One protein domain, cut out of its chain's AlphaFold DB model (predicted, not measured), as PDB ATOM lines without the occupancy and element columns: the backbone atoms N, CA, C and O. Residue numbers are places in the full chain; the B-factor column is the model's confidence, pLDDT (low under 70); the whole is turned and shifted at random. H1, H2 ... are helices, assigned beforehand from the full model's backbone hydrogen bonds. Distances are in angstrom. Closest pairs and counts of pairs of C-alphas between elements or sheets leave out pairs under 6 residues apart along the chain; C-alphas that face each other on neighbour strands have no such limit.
ATOM      1  N   ALA A  13      26.947 -21.251   3.853       86.19
ATOM      2  CA  ALA A  13      28.227 -20.598   4.109       86.19
ATOM      3  C   ALA A  13      28.119 -19.572   5.246       86.19
ATOM      4  O   ALA A  13      28.942 -19.586   6.164       86.19
ATOM      5  N   ASP A  14      27.068 -18.757   5.238       82.81
ATOM      6  CA  ASP A  14      26.817 -17.756   6.276       82.81
ATOM      7  C   ASP A  14      26.481 -18.416   7.618       82.81
ATOM      8  O   ASP A  14      27.010 -18.017   8.654       82.81
ATOM      9  N   ILE A  15      25.702 -19.506   7.614       85.62
ATOM     10  CA  ILE A  15      25.440 -20.304   8.827       85.62
ATOM     11  C   ILE A  15      26.758 -20.801   9.437       85.62
ATOM     12  O   ILE A  15      26.945 -20.761  10.657       85.62
ATOM     13  N   LYS A  16      27.687 -21.271   8.597       87.81
ATOM     14  CA  LYS A  16      29.005 -21.735   9.047       87.81
ATOM     15  C   LYS A  16      29.847 -20.584   9.603       87.81
ATOM     16  O   LYS A  16      30.468 -20.755  10.653       87.81
ATOM     17  N   ALA A  17      29.842 -19.424   8.946       89.44
ATOM     18  CA  ALA A  17      30.570 -18.236   9.391       89.44
ATOM     19  C   ALA A  17      30.056 -17.713  10.744       89.44
ATOM     20  O   ALA A  17      30.846 -17.393  11.637       89.44
ATOM     21  N   ILE A  18      28.736 -17.704  10.936       89.69
ATOM     22  CA  ILE A  18      28.109 -17.314  12.203       89.69
ATOM     23  C   ILE A  18      28.530 -18.268  13.324       89.69
ATOM     24  O   ILE A  18      28.973 -17.813  14.378       89.69
ATOM     25  N   LYS A  19      28.464 -19.586  13.097       87.38
ATOM     26  CA  LYS A  19      28.893 -20.586  14.093       87.38
ATOM     27  C   LYS A  19      30.362 -20.409  14.491       87.38
ATOM     28  O   LYS A  19      30.660 -20.354  15.679       87.38
ATOM     29  N   ALA A  20      31.253 -20.212  13.519       89.69
ATOM     30  CA  ALA A  20      32.671 -19.959  13.792       89.69
ATOM     31  C   ALA A  20      32.905 -18.661  14.596       89.69
ATOM     32  O   ALA A  20      33.816 -18.575  15.425       89.69
ATOM     33  N   THR A  21      32.061 -17.649  14.387       90.69
ATOM     34  CA  THR A  21      32.108 -16.405  15.168       90.69
ATOM     35  C   THR A  21      31.717 -16.656  16.623       90.69
ATOM     36  O   THR A  21      32.397 -16.166  17.525       90.69
ATOM     37  N   PHE A  22      30.684 -17.465  16.877       85.50
ATOM     38  CA  PHE A  22      30.319 -17.872  18.237       85.50
ATOM     39  C   PHE A  22      31.453 -18.620  18.943       85.50
ATOM     40  O   PHE A  22      31.752 -18.306  20.096       85.50
ATOM     41  N   ASP A  23      32.135 -19.531  18.247       84.31
ATOM     42  CA  ASP A  23      33.301 -20.232  18.801       84.31
ATOM     43  C   ASP A  23      34.417 -19.246  19.185       84.31
ATOM     44  O   ASP A  23      35.013 -19.350  20.258       84.31
ATOM     45  N   THR A  24      34.641 -18.220  18.359       88.62
ATOM     46  CA  THR A  24      35.620 -17.156  18.641       88.62
ATOM     47  C   THR A  24      35.228 -16.326  19.866       88.62
ATOM     48  O   THR A  24      36.083 -15.987  20.686       88.62
ATOM     49  N   VAL A  25      33.944 -15.988  20.021       85.00
ATOM     50  CA  VAL A  25      33.443 -15.255  21.196       85.00
ATOM     51  C   VAL A  25      33.628 -16.083  22.466       85.00
ATOM     52  O   VAL A  25      34.128 -15.555  23.458       85.00
ATOM     53  N   LEU A  26      33.314 -17.381  22.422       81.44
ATOM     54  CA  LEU A  26      33.517 -18.295  23.549       81.44
ATOM     55  C   LEU A  26      34.994 -18.395  23.951       81.44
ATOM     56  O   LEU A  26      35.304 -18.373  25.140       81.44
ATOM     57  N   GLN A  27      35.911 -18.439  22.980       82.44
ATOM     58  CA  GLN A  27      37.351 -18.423  23.258       82.44
ATOM     59  C   GLN A  27      37.817 -17.107  23.896       82.44
ATOM     60  O   GLN A  27      38.646 -17.123  24.805       82.44
ATOM     61  N   LYS A  28      37.298 -15.963  23.430       85.06
ATOM     62  CA  LYS A  28      37.677 -14.635  23.942       85.06
ATOM     63  C   LYS A  28      37.038 -14.294  25.287       85.06
ATOM     64  O   LYS A  28      37.547 -13.427  25.992       85.06
ATOM     65  N   MET A  29      35.936 -14.948  25.641       81.56
ATOM     66  CA  MET A  29      35.186 -14.698  26.870       81.56
ATOM     67  C   MET A  29      35.028 -15.991  27.684       81.56
ATOM     68  O   MET A  29      33.912 -16.480  27.856       81.56
ATOM     69  N   PRO A  30      36.128 -16.538  28.240       72.38
ATOM     70  CA  PRO A  30      36.107 -17.815  28.959       72.38
ATOM     71  C   PRO A  30      35.315 -17.761  30.277       72.38
ATOM     72  O   PRO A  30      35.037 -18.796  30.875       72.38
ATOM     73  N   PHE A  31      34.954 -16.559  30.738       72.00
ATOM     74  CA  PHE A  31      34.120 -16.330  31.917       72.00
ATOM     75  C   PHE A  31      32.614 -16.384  31.618       72.00
ATOM     76  O   PHE A  31      31.819 -16.353  32.557       72.00
ATOM     77  N   LEU A  32      32.198 -16.444  30.343       70.81
ATOM     78  CA  LEU A  32      30.809 -16.741  30.003       70.81
ATOM     79  C   LEU A  32      30.514 -18.159  30.491       70.81
ATOM     80  O   LEU A  32      30.921 -19.140  29.871       70.81
ATOM     81  N   ILE A  33      29.824 -18.255  31.629       64.94
ATOM     82  CA  ILE A  33      29.369 -19.525  32.189       64.94
ATOM     83  C   ILE A  33      28.334 -20.082  31.222       64.94
ATOM     84  O   ILE A  33      27.154 -19.733  31.252       64.94
ATOM     85  N   ASN A  34      28.799 -20.919  30.305       64.75
ATOM     86  CA  ASN A  34      27.910 -21.661  29.443       64.75
ATOM     87  C   ASN A  34      27.241 -22.733  30.303       64.75
ATOM     88  O   ASN A  34      27.924 -23.424  31.062       64.75
ATOM     89  N   LEU A  35      25.922 -22.889  30.184       63.34
ATOM     90  CA  LEU A  35      25.226 -23.952  30.903       63.34
ATOM     91  C   LEU A  35      25.841 -25.289  30.503       63.34
ATOM     92  O   LEU A  35      25.826 -25.666  29.319       63.34
ATOM     93  N   THR A  36      26.353 -26.017  31.490       68.62
ATOM     94  CA  THR A  36      26.853 -27.370  31.281       68.62
ATOM     95  C   THR A  36      25.735 -28.237  30.697       68.62
ATOM     96  O   THR A  36      24.545 -27.980  30.917       68.62
ATOM     97  N   PRO A  37      26.061 -29.327  29.981       68.06
ATOM     98  CA  PRO A  37      25.044 -30.259  29.503       68.06
ATOM     99  C   PRO A  37      24.119 -30.774  30.618       68.06
ATOM    100  O   PRO A  37      22.965 -31.102  30.352       68.06
ATOM    101  N   LYS A  38      24.611 -30.831  31.863       66.88
ATOM    102  CA  LYS A  38      23.837 -31.195  33.053       66.88
ATOM    103  C   LYS A  38      22.867 -30.082  33.459       66.88
ATOM    104  O   LYS A  38      21.685 -30.371  33.611       66.88
ATOM    105  N   GLU A  39      23.328 -28.837  33.547       67.31
ATOM    106  CA  GLU A  39      22.483 -27.677  33.879       67.31
ATOM    107  C   GLU A  39      21.418 -27.420  32.809       67.31
ATOM    108  O   GLU A  39      20.254 -27.193  33.124       67.31
ATOM    109  N   ARG A  40      21.768 -27.576  31.529       72.25
ATOM    110  CA  ARG A  40      20.806 -27.501  30.419       72.25
ATOM    111  C   ARG A  40      19.747 -28.606  30.487       72.25
ATOM    112  O   ARG A  40      18.618 -28.416  30.045       72.25
ATOM    113  N   LYS A  41      20.105 -29.785  31.007       64.06
ATOM    114  CA  LYS A  41      19.162 -30.895  31.212       64.06
ATOM    115  C   LYS A  41      18.277 -30.689  32.440       64.06
ATOM    116  O   LYS A  41      17.150 -31.173  32.403       64.06
ATOM    117  N   SER A  42      18.781 -30.024  33.480       65.62
ATOM    118  CA  SER A  42      18.041 -29.726  34.711       65.62
ATOM    119  C   SER A  42      17.211 -28.449  34.636       65.62
ATOM    120  O   SER A  42      16.346 -28.259  35.485       65.62
ATOM    121  N   MET A  43      17.451 -27.576  33.650       70.38
ATOM    122  CA  MET A  43      16.516 -26.498  33.333       70.38
ATOM    123  C   MET A  43      15.125 -27.091  33.133       70.38
ATOM    124  O   MET A  43      14.987 -28.116  32.463       70.38
ATOM    125  N   PHE A  44      14.117 -26.440  33.719       64.75
ATOM    126  CA  PHE A  44      12.721 -26.818  33.553       64.75
ATOM    127  C   PHE A  44      12.420 -26.899  32.061       64.75
ATOM    128  O   PHE A  44      12.385 -25.890  31.354       64.75
ATOM    129  N   LYS A  45      12.313 -28.129  31.561       67.06
ATOM    130  CA  LYS A  45      12.037 -28.350  30.153       67.06
ATOM    131  C   LYS A  45      10.567 -28.076  29.920       67.06
ATOM    132  O   LYS A  45       9.726 -28.368  30.767       67.06
ATOM    133  N   ALA A  46      10.290 -27.563  28.732       62.88
ATOM    134  CA  ALA A  46       9.001 -27.705  28.093       62.88
ATOM    135  C   ALA A  46       8.391 -29.087  28.400       62.88
ATOM    136  O   ALA A  46       9.083 -30.105  28.298       62.88
ATOM    137  N   GLY A  47       7.117 -29.119  28.795       69.50
ATOM    138  CA  GLY A  47       6.373 -30.370  28.935       69.50
ATOM    139  C   GLY A  47       6.280 -31.112  27.593       69.50
ATOM    140  O   GLY A  47       6.696 -30.573  26.564       69.50
ATOM    141  N   PRO A  48       5.717 -32.332  27.566       66.94
ATOM    142  CA  PRO A  48       5.615 -33.149  26.351       66.94
ATOM    143  C   PRO A  48       5.081 -32.368  25.139       66.94
ATOM    144  O   PRO A  48       5.629 -32.479  24.044       66.94
ATOM    145  N   ASP A  49       4.099 -31.497  25.374       69.38
ATOM    146  CA  ASP A  49       3.465 -30.658  24.351       69.38
ATOM    147  C   ASP A  49       4.356 -29.517  23.847       69.38
ATOM    148  O   ASP A  49       4.301 -29.134  22.682       69.38
ATOM    149  N   SER A  50       5.212 -28.957  24.704       73.19
ATOM    150  CA  SER A  50       6.121 -27.884  24.290       73.19
ATOM    151  C   SER A  50       7.423 -28.431  23.682       73.19
ATOM    152  O   SER A  50       8.048 -27.741  22.882       73.19
ATOM    153  N   VAL A  51       7.799 -29.687  23.959       71.00
ATOM    154  CA  VAL A  51       8.881 -30.384  23.234       71.00
ATOM    155  C   VAL A  51       8.454 -30.722  21.809       71.00
ATOM    156  O   VAL A  51       9.208 -30.448  20.875       71.00
ATOM    157  N   SER A  52       7.253 -31.279  21.632       74.31
ATOM    158  CA  SER A  52       6.713 -31.604  20.309       74.31
ATOM    159  C   SER A  52       6.494 -30.345  19.468       74.31
ATOM    160  O   SER A  52       6.864 -30.332  18.296       74.31
ATOM    161  N   PHE A  53       6.021 -29.249  20.072       74.00
ATOM    162  CA  PHE A  53       5.960 -27.943  19.414       74.00
ATOM    163  C   PHE A  53       7.334 -27.474  18.907       74.00
ATOM    164  O   PHE A  53       7.467 -27.124  17.735       74.00
ATOM    165  N   VAL A  54       8.371 -27.511  19.753       72.19
ATOM    166  CA  VAL A  54       9.729 -27.082  19.367       72.19
ATOM    167  C   VAL A  54      10.322 -27.983  18.282       72.19
ATOM    168  O   VAL A  54      10.954 -27.480  17.358       72.19
ATOM    169  N   GLN A  55      10.110 -29.299  18.355       72.00
ATOM    170  CA  GLN A  55      10.568 -30.237  17.324       72.00
ATOM    171  C   GLN A  55       9.855 -30.023  15.986       72.00
ATOM    172  O   GLN A  55      10.508 -30.018  14.946       72.00
ATOM    173  N   ASN A  56       8.541 -29.797  16.008       72.06
ATOM    174  CA  ASN A  56       7.774 -29.495  14.801       72.06
ATOM    175  C   ASN A  56       8.218 -28.168  14.176       72.06
ATOM    176  O   ASN A  56       8.402 -28.104  12.966       72.06
ATOM    177  N   ALA A  57       8.451 -27.136  14.991       70.81
ATOM    178  CA  ALA A  57       8.948 -25.847  14.519       70.81
ATOM    179  C   ALA A  57      10.362 -25.947  13.918       70.81
ATOM    180  O   ALA A  57      10.631 -25.329  12.895       70.81
ATOM    181  N   LEU A  58      11.248 -26.753  14.515       67.56
ATOM    182  CA  LEU A  58      12.598 -27.001  13.990       67.56
ATOM    183  C   LEU A  58      12.602 -27.768  12.665       67.56
ATOM    184  O   LEU A  58      13.462 -27.509  11.836       67.56
ATOM    185  N   ASN A  59      11.677 -28.712  12.480       70.00
ATOM    186  CA  ASN A  59      11.577 -29.505  11.250       70.00
ATOM    187  C   ASN A  59      10.846 -28.774  10.111       70.00
ATOM    188  O   ASN A  59      10.905 -29.231   8.974       70.00
ATOM    189  N   ALA A  60      10.114 -27.699  10.416       64.50
ATOM    190  CA  ALA A  60       9.385 -26.899   9.434       64.50
ATOM    191  C   ALA A  60      10.200 -25.719   8.864       64.50
ATOM    192  O   ALA A  60       9.711 -25.055   7.951       64.50
ATOM    193  N   ALA A  61      11.396 -25.457   9.403       50.88
ATOM    194  CA  ALA A  61      12.371 -24.487   8.893       50.88
ATOM    195  C   ALA A  61      13.372 -25.161   7.942       50.88
ATOM    196  O   ALA A  61      13.793 -24.495   6.972       50.88
TER     197      ALA A  61
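This is residues 13 to 61 of the 61 residues of an uncharacterized protein of Candidatus Kentron sp. LPFa (UniProt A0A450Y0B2). The printed part is an open, flat U in which H1 and H3 are the two arms and the short H2 lies in the base that joins them. The middle of the U is empty, and no helix touches another. The printed part has 49 residues, with three named helices in the order H1, H2, H3 and no named strand; the class is all helix. It is only just extended, close to loose, with a radius of gyration of the C-alphas of 14.9 A, and the C-alphas span 38 by 30 by 10 A along their three main axes.

H1, residues 13 to 28, touches no helix, and its residues 13 to 25 stand free. A short link of 8 residues joins it to H2, residues 37 to 42. H1 and H2 are apart, with no C-alpha of the one within 8 A of the other. Residues 27 to 33 stand free, and so do residues 36 to 42, of which 37 to 42 belong to H2. A tight link of 5 residues joins H2 to H3, residues 48 to 59. H2 and H3 are apart. H1 and H3 are apart too. Residues 47 to 53, of which 48 to 53 belong to H3, stand free, as do residues 55 to 61, of which 55 to 59 belong to H3. In H1, H2 and H3 every backbone O i to N i+4 pair is within hydrogen-bond range.

H1, Ala 13 to Lys 28, is the longest helix, with 16 residues and 22.8 A from first to last C-alpha. It begins with C-alpha 13 at (28.227, -20.598, 4.109) and ends with C-alpha 28 at (37.677, -14.635, 23.942), and z is larger at its end. H2, Pro 37 to Ser 42, has 6 residues and measures 8.7 A from first to last C-alpha. H3, Pro 48 to Asn 59, has 12 residues and measures 16.6 A from first to last C-alpha. Its C-alpha 48 is at (5.615, -33.149, 26.351) and its C-alpha 59 is at (11.577, -29.505, 11.250), and z is smaller at its end.

The two C-alphas farthest apart are those of Lys 28 and Asp 49, at 37.8 A. The first and last printed C-alphas, of Ala 13 and Ala 61, are 17.0 A apart. The printed part has no cut and no long link, and Ala 61 is the chain's last residue. The mean pLDDT of the printed part is 74.4; it is 86 for H1, 67 for H2 and 71 for H3. In this model 18 residues are under 70: residues 33 to 39, 41 to 42, 44 to 49, 58 and 60 to 61.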